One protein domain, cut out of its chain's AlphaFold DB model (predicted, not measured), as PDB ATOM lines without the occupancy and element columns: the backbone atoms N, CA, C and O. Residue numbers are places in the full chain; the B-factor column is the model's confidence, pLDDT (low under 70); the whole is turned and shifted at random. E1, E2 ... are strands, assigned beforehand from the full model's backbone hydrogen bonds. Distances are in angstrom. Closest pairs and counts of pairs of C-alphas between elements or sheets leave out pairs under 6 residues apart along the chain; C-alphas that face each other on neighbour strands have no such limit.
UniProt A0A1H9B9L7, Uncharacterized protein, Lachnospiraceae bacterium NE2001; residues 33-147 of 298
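Overview. This is residues 33 to 147 of the 298 residues of an uncharacterized protein of Lachnospiraceae bacterium NE2001 (UniProt A0A1H9B9L7). Two strongly twisted sheets lie partly face to face as an elongated sandwich, their best planes 43 degrees apart. The larger sheet is built on the long E6-E7 hairpin, with E3 beside E6 and, on the other side of E7 from E6, E9 beside residues 119 to 122 and E8 beside residues 124 to 130, one after the other along E7; the turns at the two ends of E7 make the ends of the long axis. The 115 printed residues hold nine named strands, E1 to E9 in that order, and no named helix, an all-strand domain. One sheet runs E1 E2 E5 E4, all antiparallel; the other, E3 E6 E7 E8 E9, is branched, its neighbour pairs antiparallel too. The whole is compact, with a radius of gyration of the C-alphas of 14.3 A, and spans 50 by 25 by 25 A, only just elongated.

Along the chain. E1, residues 42 to 46, begins at C-alpha 42 (242.596, 175.022, 247.165). E2 is residues 52 to 57, E3 65 to 70, E4 76 to 80. E5, residues 88 to 95, is 23.3 A long. E6, residues 99 to 111, measures 36.2 A. E7, residues 114 to 130, is the longest strand at 44.3 A and bends by 69 degrees at residue 118, C-alpha (234.426, 181.882, 237.111). E8 is residues 133 to 138, and E9, residues 143 to 146, ends at C-alpha 146 (234.303, 175.780, 236.866).

Arrangement. Residues 33 to 34 pair antiparallel with residues 42 to 43 of E1. E1 and E2 form a hairpin, with N 45 and O 53 2.9 A apart. E2 is the antiparallel neighbour of E5, N 54 and O 91 at 2.9 A. E4 and E5 form a hairpin, N 79 and O 92 at 2.8 A. In the branched sheet E3 lies on one side of E6, N 67 and O 106 at 2.8 A, and E7 on the other side, N 105 and O 121 at 2.9 A. E6, E7 and E8 make a meander, each strand the antiparallel neighbour of the one before. On the side of E7 away from E6, E8 pairs over residues 125 to 130, N 128 and O 135 at 2.9 A, and E9 over 119 to 122, N 120 and O 145 at 2.8 A. Between the sheets, the closest C-alphas of E5 and E8 are those of Pro 95 and Leu 134, 6.3 A apart. E1 and E9 are apart.

Size, cuts and confidence. The two C-alphas farthest apart, those of Ala 112 and Asn 131, are 51.7 A apart. The printed part has no cut and no long link. Its mean pLDDT is 95.2, and no printed residue is under 70.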
ATOM      1  N   GLN A  33     246.362 169.859 249.877       85.06
ATOM      2  CA  GLN A  33     246.139 170.601 248.644       85.06
ATOM      3  C   GLN A  33     245.141 169.830 247.786       85.06
ATOM      4  O   GLN A  33     245.238 168.611 247.665       85.06
ATOM      5  N   VAL A  34     244.191 170.554 247.214       88.94
ATOM      6  CA  VAL A  34     243.151 170.058 246.317       88.94
ATOM      7  C   VAL A  34     243.185 170.942 245.065       88.94
ATOM      8  O   VAL A  34     243.506 172.128 245.153       88.94
ATOM      9  N   PHE A  35     242.925 170.356 243.894       89.81
ATOM     10  CA  PHE A  35     242.968 171.038 242.589       89.81
ATOM     11  C   PHE A  35     244.316 171.705 242.257       89.81
ATOM     12  O   PHE A  35     244.357 172.806 241.727       89.81
ATOM     13  N   ILE A  36     245.442 171.053 242.564       88.94
ATOM     14  CA  ILE A  36     246.789 171.622 242.324       88.94
ATOM     15  C   ILE A  36     247.005 171.992 240.847       88.94
ATOM     16  O   ILE A  36     247.741 172.929 240.546       88.94
ATOM     17  N   GLU A  37     246.369 171.255 239.941       90.44
ATOM     18  CA  GLU A  37     246.490 171.435 238.493       90.44
ATOM     19  C   GLU A  37     245.491 172.448 237.921       90.44
ATOM     20  O   GLU A  37     245.635 172.845 236.767       90.44
ATOM     21  N   SER A  38     244.500 172.893 238.704       93.00
ATOM     22  CA  SER A  38     243.525 173.876 238.232       93.00
ATOM     23  C   SER A  38     244.081 175.300 238.294       93.00
ATOM     24  O   SER A  38     245.125 175.582 238.892       93.00
ATOM     25  N   ASP A  39     243.341 176.234 237.704       93.69
ATOM     26  CA  ASP A  39     243.598 177.668 237.854       93.69
ATOM     27  C   ASP A  39     243.183 178.219 239.226       93.69
ATOM     28  O   ASP A  39     243.494 179.367 239.552       93.69
ATOM     29  N   TYR A  40     242.545 177.371 240.039       95.88
ATOM     30  CA  TYR A  40     241.996 177.684 241.352       95.88
ATOM     31  C   TYR A  40     242.465 176.706 242.447       95.88
ATOM     32  O   TYR A  40     241.627 176.035 243.061       95.88
ATOM     33  N   PRO A  41     243.781 176.579 242.725       95.94
ATOM     34  CA  PRO A  41     244.252 175.701 243.788       95.94
ATOM     35  C   PRO A  41     243.618 176.020 245.145       95.94
ATOM     36  O   PRO A  41     243.590 177.170 245.600       95.94
ATOM     37  N   PHE A  42     243.174 174.968 245.830       95.81
ATOM     38  CA  PHE A  42     242.596 175.022 247.165       95.81
ATOM     39  C   PHE A  42     243.553 174.376 248.157       95.81
ATOM     40  O   PHE A  42     243.944 173.219 248.008       95.81
ATOM     41  N   THR A  43     243.932 175.093 249.208       96.12
ATOM     42  CA  THR A  43     244.766 174.512 250.264       96.12
ATOM     43  C   THR A  43     244.164 174.759 251.629       96.12
ATOM     44  O   THR A  43     243.594 175.820 251.879       96.12
ATOM     45  N   TYR A  44     244.317 173.791 252.528       95.81
ATOM     46  CA  TYR A  44     243.821 173.924 253.887       95.81
ATOM     47  C   TYR A  44     244.768 173.323 254.920       95.81
ATOM     48  O   TYR A  44     245.548 172.410 254.641       95.81
ATOM     49  N   GLU A  45     244.679 173.852 256.134       95.31
ATOM     50  CA  GLU A  45     245.416 173.408 257.311       95.31
ATOM     51  C   GLU A  45     244.481 173.470 258.525       95.31
ATOM     52  O   GLU A  45     243.877 174.510 258.789       95.31
ATOM     53  N   VAL A  46     244.371 172.367 259.271       93.94
ATOM     54  CA  VAL A  46     243.714 172.370 260.587       93.94
ATOM     55  C   VAL A  46     244.703 172.934 261.606       93.94
ATOM     56  O   VAL A  46     245.782 172.370 261.811       93.94
ATOM     57  N   LEU A  47     244.348 174.052 262.234       93.81
ATOM     58  CA  LEU A  47     245.162 174.718 263.243       93.81
ATOM     59  C   LEU A  47     245.007 174.049 264.619       93.81
ATOM     60  O   LEU A  47     244.147 173.203 264.849       93.81
ATOM     61  N   LYS A  48     245.881 174.421 265.559       90.56
ATOM     62  CA  LYS A  48     245.925 173.823 266.907       90.56
ATOM     63  C   LYS A  48     244.685 174.108 267.758       90.56
ATOM     64  O   LYS A  48     244.462 173.398 268.729       90.56
ATOM     65  N   ASP A  49     243.940 175.153 267.426       91.88
ATOM     66  CA  ASP A  49     242.704 175.584 268.084       91.88
ATOM     67  C   ASP A  49     241.448 174.997 267.417       91.88
ATOM     68  O   ASP A  49     240.353 175.507 267.620       91.88
ATOM     69  N   ASN A  50     241.606 173.933 266.617       93.12
ATOM     70  CA  ASN A  50     240.533 173.299 265.853       93.12
ATOM     71  C   ASN A  50     239.811 174.254 264.882       93.12
ATOM     72  O   ASN A  50     238.626 174.076 264.606       93.12
ATOM     73  N   THR A  51     240.514 175.252 264.344       95.94
ATOM     74  CA  THR A  51     240.036 176.076 263.223       95.94
ATOM     75  C   THR A  51     240.642 175.601 261.898       95.94
ATOM     76  O   THR A  51     241.706 174.976 261.878       95.94
ATOM     77  N   LEU A  52     239.990 175.890 260.767       96.62
ATOM     78  CA  LEU A  52     240.582 175.693 259.439       96.62
ATOM     79  C   LEU A  52     241.177 176.997 258.941       96.62
ATOM     80  O   LEU A  52     240.505 178.022 258.877       96.62
ATOM     81  N   LYS A  53     242.419 176.936 258.480       97.50
ATOM     82  CA  LYS A  53     242.987 177.957 257.612       97.50
ATOM     83  C   LYS A  53     242.869 177.481 256.174       97.50
ATOM     84  O   LYS A  53     243.558 176.542 255.787       97.50
ATOM     85  N   ILE A  54     242.045 178.158 255.387       97.94
ATOM     86  CA  ILE A  54     241.855 177.894 253.959       97.94
ATOM     87  C   ILE A  54     242.586 178.977 253.169       97.94
ATOM     88  O   ILE A  54     242.519 180.153 253.511       97.94
ATOM     89  N   THR A  55     243.330 178.594 252.137       97.69
ATOM     90  CA  THR A  55     243.964 179.520 251.191       97.69
ATOM     91  C   THR A  55     243.558 179.141 249.779       97.69
ATOM     92  O   THR A  55     243.792 178.007 249.359       97.69
ATOM     93  N   LEU A  56     242.975 180.109 249.080       97.88
ATOM     94  CA  LEU A  56     242.538 180.012 247.694       97.88
ATOM     95  C   LEU A  56     243.509 180.792 246.819       97.88
ATOM     96  O   LEU A  56     243.879 181.920 247.159       97.88
ATOM     97  N   ASP A  57     243.923 180.198 245.708       97.19
ATOM     98  CA  ASP A  57     244.831 180.820 244.755       97.19
ATOM     99  C   ASP A  57     244.106 181.053 243.430       97.19
ATOM    100  O   ASP A  57     243.791 180.112 242.725       97.19
ATOM    101  N   GLY A  58     243.817 182.310 243.107       96.06
ATOM    102  CA  GLY A  58     243.305 182.755 241.809       96.06
ATOM    103  C   GLY A  58     244.326 183.626 241.080       96.06
ATOM    104  O   GLY A  58     243.963 184.578 240.395       96.06
ATOM    105  N   SER A  59     245.627 183.382 241.279       96.06
ATOM    106  CA  SER A  59     246.692 184.246 240.742       96.06
ATOM    107  C   SER A  59     246.786 184.276 239.215       96.06
ATOM    108  O   SER A  59     247.431 185.181 238.677       96.06
ATOM    109  N   LYS A  60     246.133 183.340 238.516       94.19
ATOM    110  CA  LYS A  60     245.962 183.359 237.056       94.19
ATOM    111  C   LYS A  60     244.821 184.274 236.590       94.19
ATOM    112  O   LYS A  60     244.847 184.723 235.455       94.19
ATOM    113  N   THR A  61     243.889 184.630 237.476       92.50
ATOM    114  CA  THR A  61     242.706 185.457 237.183       92.50
ATOM    115  C   THR A  61     242.627 186.659 238.123       92.50
ATOM    116  O   THR A  61     241.641 186.873 238.826       92.50
ATOM    117  N   LYS A  62     243.705 187.449 238.202       91.69
ATOM    118  CA  LYS A  62     243.887 188.531 239.197       91.69
ATOM    119  C   LYS A  62     242.828 189.637 239.150       91.69
ATOM    120  O   LYS A  62     242.723 190.384 240.117       91.69
ATOM    121  N   GLN A  63     242.113 189.763 238.038       89.12
ATOM    122  CA  GLN A  63     241.014 190.706 237.851       89.12
ATOM    123  C   GLN A  63     239.744 190.305 238.615       89.12
ATOM    124  O   GLN A  63     238.915 191.158 238.906       89.12
ATOM    125  N   LEU A  64     239.610 189.025 238.966       94.31
ATOM    126  CA  LEU A  64     238.486 188.503 239.739       94.31
ATOM    127  C   LEU A  64     238.737 188.654 241.247       94.31
ATOM    128  O   LEU A  64     239.863 188.905 241.683       94.31
ATOM    129  N   THR A  65     237.703 188.451 242.061       96.25
ATOM    130  CA  THR A  65     237.789 188.495 243.531       96.25
ATOM    131  C   THR A  65     237.242 187.214 244.150       96.25
ATOM    132  O   THR A  65     236.281 186.636 243.652       96.25
ATOM    133  N   TRP A  66     237.851 186.749 245.243       97.69
ATOM    134  CA  TRP A  66     237.295 185.675 246.059       97.69
ATOM    135  C   TRP A  66     236.258 186.219 247.040       97.69
ATOM    136  O   TRP A  66     236.561 187.049 247.896       97.69
ATOM    137  N   THR A  67     235.050 185.681 246.962       96.69
ATOM    138  CA  THR A  67     233.987 185.867 247.951       96.69
ATOM    139  C   THR A  67     233.619 184.519 248.569       96.69
ATOM    140  O   THR A  67     234.100 183.469 248.128       96.69
ATOM    141  N   TYR A  68     232.822 184.530 249.634       97.75
ATOM    142  CA  TYR A  68     232.311 183.306 250.234       97.75
ATOM    143  C   TYR A  68     230.854 183.463 250.659       97.75
ATOM    144  O   TYR A  68     230.410 184.557 250.998       97.75
ATOM    145  N   GLU A  69     230.145 182.344 250.670       98.06
ATOM    146  CA  GLU A  69     228.774 182.199 251.143       98.06
ATOM    147  C   GLU A  69     228.722 180.974 252.062       98.06
ATOM    148  O   GLU A  69     229.333 179.944 251.762       98.06
ATOM    149  N   ILE A  70     228.040 181.103 253.198       98.31
ATOM    150  CA  ILE A  70     227.856 180.024 254.169       98.31
ATOM    151  C   ILE A  70     226.384 179.630 254.118       98.31
ATOM    152  O   ILE A  70     225.524 180.495 254.239       98.31
ATOM    153  N   GLU A  71     226.105 178.343 253.935       98.00
ATOM    154  CA  GLU A  71     224.727 177.844 253.856       98.00
ATOM    155  C   GLU A  71     223.997 177.963 255.200       98.00
ATOM    156  O   GLU A  71     222.873 178.451 255.259       98.00
ATOM    157  N   ASP A  72     224.673 177.578 256.284       97.44
ATOM    158  CA  ASP A  72     224.180 177.733 257.651       97.44
ATOM    159  C   ASP A  72     225.282 178.302 258.561       97.44
ATOM    160  O   ASP A  72     226.292 177.643 258.848       97.44
ATOM    161  N   GLU A  73     225.100 179.558 258.980       97.75
ATOM    162  CA  GLU A  73     226.028 180.301 259.837       97.75
ATOM    163  C   GLU A  73     225.952 179.911 261.324       97.75
ATOM    164  O   GLU A  73     226.777 180.390 262.114       97.75
ATOM    165  N   GLU A  74     224.995 179.071 261.735       97.94
ATOM    166  CA  GLU A  74     224.866 178.610 263.121       97.94
ATOM    167  C   GLU A  74     226.073 177.757 263.536       97.94
ATOM    168  O   GLU A  74     226.592 177.901 264.644       97.94
ATOM    169  N   TYR A  75     226.585 176.928 262.623       97.94
ATOM    170  CA  TYR A  75     227.628 175.946 262.931       97.94
ATOM    171  C   TYR A  75     229.050 176.497 262.847       97.94
ATOM    172  O   TYR A  75     229.946 175.985 263.525       97.94
ATOM    173  N   ILE A  76     229.289 177.543 262.050       98.50
ATOM    174  CA  ILE A  76     230.635 178.082 261.800       98.50
ATOM    175  C   ILE A  76     230.663 179.607 261.665       98.50
ATOM    176  O   ILE A  76     229.660 180.278 261.445       98.50
ATOM    177  N   SER A  77     231.861 180.175 261.760       98.12
ATOM    178  CA  SER A  77     232.183 181.521 261.271       98.12
ATOM    179  C   SER A  77     233.323 181.447 260.271       98.12
ATOM    180  O   SER A  77     234.246 180.654 260.447       98.12
ATOM    181  N   VAL A  78     233.292 182.311 259.258       98.44
ATOM    182  CA  VAL A  78     234.390 182.499 258.305       98.44
ATOM    183  C   VAL A  78     234.871 183.941 258.413       98.44
ATOM    184  O   VAL A  78     234.073 184.871 258.373       98.44
ATOM    185  N   THR A  79     236.178 184.135 258.583       97.94
ATOM    186  CA  THR A  79     236.805 185.463 258.654       97.94
ATOM    187  C   THR A  79     237.952 185.563 257.648       97.94
ATOM    188  O   THR A  79     238.891 184.761 257.725       97.94
ATOM    189  N   PRO A  80     237.944 186.544 256.726       97.69
ATOM    190  CA  PRO A  80     239.085 186.817 255.861       97.69
ATOM    191  C   PRO A  80     240.327 187.197 256.672       97.69
ATOM    192  O   PRO A  80     240.304 188.081 257.531       97.69
ATOM    193  N   LYS A  81     241.453 186.555 256.374       97.12
ATOM    194  CA  LYS A  81     242.749 186.875 256.965       97.12
ATOM    195  C   LYS A  81     243.436 187.963 256.144       97.12
ATOM    196  O   LYS A  81     244.350 187.695 255.368       97.12
ATOM    197  N   GLY A  82     243.010 189.203 256.366       95.56
ATOM    198  CA  GLY A  82     243.489 190.366 255.620       95.56
ATOM    199  C   GLY A  82     242.785 190.528 254.272       95.56
ATOM    200  O   GLY A  82     241.771 189.888 254.007       95.56
ATOM    201  N   LYS A  83     243.313 191.426 253.436       95.25
ATOM    202  CA  LYS A  83     242.802 191.648 252.078       95.25
ATOM    203  C   LYS A  83     243.417 190.645 251.109       95.25
ATOM    204  O   LYS A  83     244.575 190.261 251.275       95.25
ATOM    205  N   GLU A  84     242.654 190.276 250.088       97.00
ATOM    206  CA  GLU A  84     243.174 189.515 248.957       97.00
ATOM    207  C   GLU A  84     244.366 190.245 248.319       97.00
ATOM    208  O   GLU A  84     244.356 191.470 248.167       97.00
ATOM    209  N   HIS A  85     245.405 189.492 247.951       95.38
ATOM    210  CA  HIS A  85     246.570 190.040 247.268       95.38
ATOM    211  C   HIS A  85     247.021 189.125 246.131       95.38
ATOM    212  O   HIS A  85     247.323 187.951 246.342       95.38
ATOM    213  N   GLY A  86     247.086 189.675 244.915       94.75
ATOM    214  CA  GLY A  86     247.551 188.950 243.731       94.75
ATOM    215  C   GLY A  86     246.713 187.715 243.390       94.75
ATOM    216  O   GLY A  86     247.286 186.707 242.985       94.75
ATOM    217  N   GLY A  87     245.394 187.772 243.603       95.94
ATOM    218  CA  GLY A  87     244.481 186.645 243.396       95.94
ATOM    219  C   GLY A  87     244.415 185.657 244.563       95.94
ATOM    220  O   GLY A  87     243.651 184.697 244.507       95.94
ATOM    221  N   LYS A  88     245.228 185.837 245.616       97.38
ATOM    222  CA  LYS A  88     245.291 184.907 246.751       97.38
ATOM    223  C   LYS A  88     244.514 185.436 247.943       97.38
ATOM    224  O   LYS A  88     244.827 186.509 248.464       97.38
ATOM    225  N   ALA A  89     243.555 184.644 248.407       98.12
ATOM    226  CA  ALA A  89     242.745 184.932 249.583       98.12
ATOM    227  C   ALA A  89     242.975 183.863 250.657       98.12
ATOM    228  O   ALA A  89     243.214 182.693 250.362       98.12
ATOM    229  N   THR A  90     242.947 184.262 251.925       98.25
ATOM    230  CA  THR A  90     243.050 183.338 253.061       98.25
ATOM    231  C   THR A  90     241.875 183.568 253.991       98.25
ATOM    232  O   THR A  90     241.578 184.710 254.325       98.25
ATOM    233  N   PHE A  91     241.255 182.490 254.451       98.50
ATOM    234  CA  PHE A  91     240.107 182.503 255.345       98.50
ATOM    235  C   PHE A  91     240.404 181.657 256.579       98.50
ATOM    236  O   PHE A  91     241.082 180.630 256.491       98.50
ATOM    237  N   ILE A  92     239.915 182.103 257.731       98.31
ATOM    238  CA  ILE A  92     239.885 181.325 258.968       98.31
ATOM    239  C   ILE A  92     238.445 180.893 259.205       98.31
ATOM    240  O   ILE A  92     237.560 181.743 259.277       98.31
ATOM    241  N   VAL A  93     238.227 179.587 259.319       98.44
ATOM    242  CA  VAL A  93     236.929 178.987 259.627       98.44
ATOM    243  C   VAL A  93     236.967 178.464 261.054       98.44
ATOM    244  O   VAL A  93     237.777 177.588 261.364       98.44
ATOM    245  N   ALA A  94     236.109 178.991 261.918       98.06
ATOM    246  CA  ALA A  94     236.029 178.588 263.317       98.06
ATOM    247  C   ALA A  94     234.664 177.954 263.634       98.06
ATOM    248  O   ALA A  94     233.641 178.501 263.206       98.06
ATOM    249  N   PRO A  95     234.630 176.833 264.376       98.12
ATOM    250  CA  PRO A  95     233.380 176.189 264.767       98.12
ATOM    251  C   PRO A  95     232.620 177.014 265.821       98.12
ATOM    252  O   PRO A  95     233.233 177.617 266.702       98.12
ATOM    253  N   LYS A  96     231.285 177.015 265.741       98.00
ATOM    254  CA  LYS A  96     230.357 177.654 266.696       98.00
ATOM    255  C   LYS A  96     229.448 176.642 267.397       98.00
ATOM    256  O   LYS A  96     229.261 176.743 268.606       98.00
ATOM    257  N   ALA A  97     228.919 175.675 266.648       98.00
ATOM    258  CA  ALA A  97     228.029 174.620 267.129       98.00
ATOM    259  C   ALA A  97     228.273 173.323 266.346       98.00
ATOM    260  O   ALA A  97     228.820 173.358 265.242       98.00
ATOM    261  N   SER A  98     227.901 172.177 266.918       97.75
ATOM    262  CA  SER A  98     227.984 170.883 266.238       97.75
ATOM    263  C   SER A  98     226.916 170.771 265.148       97.75
ATOM    264  O   SER A  98     225.773 171.169 265.352       97.75
ATOM    265  N   GLY A  99     227.286 170.247 263.979       97.81
ATOM    266  CA  GLY A  99     226.387 170.164 262.830       97.81
ATOM    267  C   GLY A  99     227.106 170.092 261.488       97.81
ATOM    268  O   GLY A  99     228.319 169.873 261.417       97.81
ATOM    269  N   LEU A 100     226.329 170.242 260.419       97.81
ATOM    270  CA  LEU A 100     226.768 170.156 259.028       97.81
ATOM    271  C   LEU A 100     226.400 171.444 258.299       97.81
ATOM    272  O   LEU A 100     225.306 171.965 258.477       97.81
ATOM    273  N   THR A 101     227.309 171.942 257.471       98.44
ATOM    274  CA  THR A 101     227.094 173.138 256.648       98.44
ATOM    275  C   THR A 101     227.998 173.077 255.424       98.44
ATOM    276  O   THR A 101     228.881 172.222 255.336       98.44
ATOM    277  N   ASN A 102     227.818 173.988 254.479       98.31
ATOM    278  CA  ASN A 102     228.683 174.122 253.315       98.31
ATOM    279  C   ASN A 102     229.196 175.557 253.210       98.31
ATOM    280  O   ASN A 102     228.468 176.515 253.478       98.31
ATOM    281  N   ILE A 103     230.455 175.701 252.795       98.44
ATOM    282  CA  ILE A 103     231.016 176.991 252.396       98.44
ATOM    283  C   ILE A 103     231.213 176.964 250.886       98.44
ATOM    284  O   ILE A 103     231.932 176.113 250.363       98.44
ATOM    285  N   LYS A 104     230.618 177.931 250.193       98.44
ATOM    286  CA  LYS A 104     230.873 178.181 248.775       98.44
ATOM    287  C   LYS A 104     231.862 179.324 248.665       98.44
ATOM    288  O   LYS A 104     231.532 180.449 249.021       98.44
ATOM    289  N   PHE A 105     233.060 179.056 248.167       98.25
ATOM    290  CA  PHE A 105     234.007 180.104 247.801       98.25
ATOM    291  C   PHE A 105     233.865 180.404 246.315       98.25
ATOM    292  O   PHE A 105     234.078 179.513 245.495       98.25
ATOM    293  N   LYS A 106     233.520 181.642 245.967       97.88
ATOM    294  CA  LYS A 106     233.247 182.049 244.585       97.88
ATOM    295  C   LYS A 106     234.354 182.965 244.086       97.88
ATOM    296  O   LYS A 106     234.716 183.925 244.769       97.88
ATOM    297  N   ARG A 107     234.920 182.655 242.922       97.19
ATOM    298  CA  ARG A 107     235.828 183.533 242.186       97.19
ATOM    299  C   ARG A 107     234.993 184.314 241.185       97.19
ATOM    300  O   ARG A 107     234.618 183.755 240.162       97.19
ATOM    301  N   SER A 108     234.729 185.580 241.470       94.88
ATOM    302  CA  SER A 108     233.674 186.314 240.772       94.88
ATOM    303  C   SER A 108     234.117 187.701 240.325       94.88
ATOM    304  O   SER A 108     235.058 188.279 240.880       94.88
ATOM    305  N   THR A 109     233.405 188.250 239.346       93.00
ATOM    306  CA  THR A 109     233.420 189.675 238.993       93.00
ATOM    307  C   THR A 109     232.031 190.111 238.534       93.00
ATOM    308  O   THR A 109     231.177 189.284 238.222       93.00
ATOM    309  N   ASP A 110     231.811 191.420 238.491       91.38
ATOM    310  CA  ASP A 110     230.745 191.986 237.674       91.38
ATOM    311  C   ASP A 110     231.227 192.023 236.220       91.38
ATOM    312  O   ASP A 110     232.306 192.556 235.938       91.38
ATOM    313  N   LEU A 111     230.458 191.414 235.321       90.06
ATOM    314  CA  LEU A 111     230.692 191.446 233.887       90.06
ATOM    315  C   LEU A 111     229.528 192.192 233.239       90.06
ATOM    316  O   LEU A 111     228.460 191.635 232.999       90.06
ATOM    317  N   ALA A 112     229.738 193.484 232.995       87.62
ATOM    318  CA  ALA A 112     228.766 194.372 232.364       87.62
ATOM    319  C   ALA A 112     227.392 194.434 233.077       87.62
ATOM    320  O   ALA A 112     226.359 194.545 232.415       87.62
ATOM    321  N   GLY A 113     227.386 194.415 234.415       86.88
ATOM    322  CA  GLY A 113     226.182 194.423 235.254       86.88
ATOM    323  C   GLY A 113     225.633 193.037 235.599       86.88
ATOM    324  O   GLY A 113     224.599 192.944 236.263       86.88
ATOM    325  N   TYR A 114     226.294 191.970 235.144       86.75
ATOM    326  CA  TYR A 114     225.934 190.588 235.440       86.75
ATOM    327  C   TYR A 114     226.935 189.965 236.411       86.75
ATOM    328  O   TYR A 114     228.147 190.001 236.188       86.75
ATOM    329  N   ALA A 115     226.427 189.373 237.491       88.88
ATOM    330  CA  ALA A 115     227.253 188.665 238.459       88.88
ATOM    331  C   ALA A 115     227.750 187.350 237.847       88.88
ATOM    332  O   ALA A 115     226.974 186.422 237.628       88.88
ATOM    333  N   TYR A 116     229.050 187.285 237.574       89.81
ATOM    334  CA  TYR A 116     229.695 186.146 236.939       89.81
ATOM    335  C   TYR A 116     230.645 185.450 237.921       89.81
ATOM    336  O   TYR A 116     231.557 186.077 238.468       89.81
ATOM    337  N   ASP A 117     230.445 184.142 238.107       95.25
ATOM    338  CA  ASP A 117     231.301 183.267 238.907       95.25
ATOM    339  C   ASP A 117     232.165 182.405 237.973       95.25
ATOM    340  O   ASP A 117     231.662 181.483 237.343       95.25
ATOM    341  N   ALA A 118     233.471 182.664 237.906       94.44
ATOM    342  CA  ALA A 118     234.426 181.882 237.111       94.44
ATOM    343  C   ALA A 118     234.767 180.524 237.733       94.44
ATOM    344  O   ALA A 118     235.189 179.589 237.052       94.44
ATOM    345  N   ALA A 119     234.629 180.421 239.051       96.62
ATOM    346  CA  ALA A 119     234.816 179.184 239.785       96.62
ATOM    347  C   ALA A 119     234.060 179.224 241.106       96.62
ATOM    348  O   ALA A 119     234.058 180.239 241.802       96.62
ATOM    349  N   VAL A 120     233.501 178.083 241.490       97.75
ATOM    350  CA  VAL A 120     232.894 177.869 242.799       97.75
ATOM    351  C   VAL A 120     233.520 176.638 243.431       97.75
ATOM    352  O   VAL A 120     233.387 175.523 242.929       97.75
ATOM    353  N   ILE A 121     234.207 176.831 244.552       98.06
ATOM    354  CA  ILE A 121     234.712 175.731 245.372       98.06
ATOM    355  C   ILE A 121     233.706 175.483 246.486       98.06
ATOM    356  O   ILE A 121     233.492 176.345 247.339       98.06
ATOM    357  N   ASN A 122     233.110 174.297 246.477       98.25
ATOM    358  CA  ASN A 122     232.223 173.834 247.533       98.25
ATOM    359  C   ASN A 122     233.044 173.070 248.565       98.25
ATOM    360  O   ASN A 122     233.830 172.185 248.220       98.25
ATOM    361  N   ALA A 123     232.869 173.429 249.827       97.94
ATOM    362  CA  ALA A 123     233.626 172.893 250.939       97.94
ATOM    363  C   ALA A 123     232.660 172.466 252.057       97.94
ATOM    364  O   ALA A 123     232.379 173.265 252.955       97.94
ATOM    365  N   PRO A 124     232.157 171.217 252.024       97.94
ATOM    366  CA  PRO A 124     231.243 170.707 253.040       97.94
ATOM    367  C   PRO A 124     231.958 170.537 254.371       97.94
ATOM    368  O   PRO A 124     232.933 169.793 254.485       97.94
ATOM    369  N   ILE A 125     231.457 171.212 255.393       98.00
ATOM    370  CA  ILE A 125     232.023 171.236 256.732       98.00
ATOM    371  C   ILE A 125     231.191 170.362 257.664       98.00
ATOM    372  O   ILE A 125     229.965 170.449 257.705       98.00
ATOM    373  N   TYR A 126     231.889 169.578 258.478       97.25
ATOM    374  CA  TYR A 126     231.329 168.886 259.626       97.25
ATOM    375  C   TYR A 126     231.987 169.390 260.908       97.25
ATOM    376  O   TYR A 126     233.215 169.384 261.036       97.25
ATOM    377  N   VAL A 127     231.163 169.829 261.857       98.00
ATOM    378  CA  VAL A 127     231.591 170.228 263.198       98.00
ATOM    379  C   VAL A 127     231.091 169.195 264.198       98.00
ATOM    380  O   VAL A 127     229.895 168.918 264.278       98.00
ATOM    381  N   THR A 128     232.003 168.641 264.991       96.50
ATOM    382  CA  THR A 128     231.696 167.615 265.993       96.50
ATOM    383  C   THR A 128     232.174 168.025 267.381       96.50
ATOM    384  O   THR A 128     233.136 168.783 267.528       96.50
ATOM    385  N   GLU A 129     231.514 167.514 268.415       96.00
ATOM    386  CA  GLU A 129     231.955 167.674 269.798       96.00
ATOM    387  C   GLU A 129     233.013 166.629 270.142       96.00
ATOM    388  O   GLU A 129     232.860 165.432 269.897       96.00
ATOM    389  N   THR A 130     234.104 167.083 270.746       91.81
ATOM    390  CA  THR A 130     235.178 166.225 271.243       91.81
ATOM    391  C   THR A 130     235.465 166.544 272.705       91.81
ATOM    392  O   THR A 130     235.074 167.593 273.219       91.81
ATOM    393  N   ASN A 131     236.240 165.687 273.374       85.75
ATOM    394  CA  ASN A 131     236.669 165.911 274.760       85.75
ATOM    395  C   ASN A 131     237.447 167.235 274.969       85.75
ATOM    396  O   ASN A 131     237.650 167.639 276.110       85.75
ATOM    397  N   GLY A 132     237.901 167.892 273.891       81.81
ATOM    398  CA  GLY A 132     238.607 169.178 273.913       81.81
ATOM    399  C   GLY A 132     237.799 170.374 273.393       81.81
ATOM    400  O   GLY A 132     238.388 171.429 273.182       81.81
ATOM    401  N   GLY A 133     236.490 170.220 273.168       93.50
ATOM    402  CA  GLY A 133     235.621 171.234 272.560       93.50
ATOM    403  C   GLY A 133     235.197 170.865 271.138       93.50
ATOM    404  O   GLY A 133     235.270 169.700 270.739       93.50
ATOM    405  N   LEU A 134     234.750 171.858 270.369       96.12
ATOM    406  CA  LEU A 134     234.349 171.646 268.980       96.12
ATOM    407  C   LEU A 134     235.571 171.375 268.093       96.12
ATOM    408  O   LEU A 134     236.619 172.009 268.236       96.12
ATOM    409  N   ALA A 135     235.420 170.429 267.173       92.94
ATOM    410  CA  ALA A 135     236.394 170.110 266.144       92.94
ATOM    411  C   ALA A 135     235.752 170.218 264.763       92.94
ATOM    412  O   ALA A 135     234.624 169.778 264.562       92.94
ATOM    413  N   ILE A 136     236.490 170.799 263.819       95.38
ATOM    414  CA  ILE A 136     236.059 171.003 262.437       95.38
ATOM    415  C   ILE A 136     236.812 170.052 261.498       95.38
ATOM    416  O   ILE A 136     238.026 169.859 261.614       95.38
ATOM    417  N   SER A 137     236.099 169.486 260.537       93.81
ATOM    418  CA  SER A 137     236.660 168.724 259.424       93.81
ATOM    419  C   SER A 137     235.826 168.948 258.169       93.81
ATOM    420  O   SER A 137     234.729 169.501 258.238       93.81
ATOM    421  N   PHE A 138     236.317 168.498 257.018       95.00
ATOM    422  CA  PHE A 138     235.441 168.353 255.862       95.00
ATOM    423  C   PHE A 138     234.624 167.064 255.988       95.00
ATOM    424  O   PHE A 138     235.157 166.056 256.459       95.00
ATOM    425  N   LEU A 139     233.346 167.102 255.602       93.38
ATOM    426  CA  LEU A 139     232.509 165.898 255.508       93.38
ATOM    427  C   LEU A 139     233.016 164.984 254.380       93.38
ATOM    428  O   LEU A 139     233.132 163.773 254.549       93.38
ATOM    429  N   GLU A 140     233.359 165.596 253.253       92.62
ATOM    430  CA  GLU A 140     233.935 164.967 252.069       92.62
ATOM    431  C   GLU A 140     234.955 165.908 251.419       92.62
ATOM    432  O   GLU A 140     235.132 167.046 251.856       92.62
ATOM    433  N   ASN A 141     235.670 165.444 250.395       92.62
ATOM    434  CA  ASN A 141     236.637 166.307 249.723       92.62
ATOM    435  C   ASN A 141     235.921 167.505 249.081       92.62
ATOM    436  O   ASN A 141     234.924 167.296 248.388       92.62
ATOM    437  N   PRO A 142     236.444 168.737 249.240       96.44
ATOM    438  CA  PRO A 142     235.961 169.871 248.469       96.44
ATOM    439  C   PRO A 142     235.953 169.548 246.973       96.44
ATOM    440  O   PRO A 142     236.857 168.854 246.493       96.44
ATOM    441  N   TRP A 143     234.983 170.088 246.234       96.62
ATOM    442  CA  TRP A 143     234.924 169.996 244.770       96.62
ATOM    443  C   TRP A 143     234.866 171.384 244.130       96.62
ATOM    444  O   TRP A 143     234.378 172.353 244.718       96.62
ATOM    445  N   LEU A 144     235.397 171.469 242.914       96.50
ATOM    446  CA  LEU A 144     235.456 172.675 242.102       96.50
ATOM    447  C   LEU A 144     234.417 172.561 240.986       96.50
ATOM    448  O   LEU A 144     234.471 171.623 240.195       96.50
ATOM    449  N   ALA A 145     233.511 173.528 240.913       95.00
ATOM    450  CA  ALA A 145     232.707 173.794 239.730       95.00
ATOM    451  C   ALA A 145     233.358 174.958 238.976       95.00
ATOM    452  O   ALA A 145     233.510 176.047 239.532       95.00
ATOM    453  N   VAL A 146     233.793 174.718 237.740       92.56
ATOM    454  CA  VAL A 146     234.303 175.780 236.866       92.56
ATOM    455  C   VAL A 146     233.100 176.461 236.229       92.56
ATOM    456  O   VAL A 146     232.185 175.787 235.761       92.56
ATOM    457  N   GLY A 147     233.076 177.786 236.303       92.94
ATOM    458  CA  GLY A 147     232.023 178.588 235.707       92.94
ATOM    459  C   GLY A 147     232.189 178.734 234.199       92.94
ATOM    460  O   GLY A 147     233.132 178.191 233.619       92.94
TER     461      GLY A 147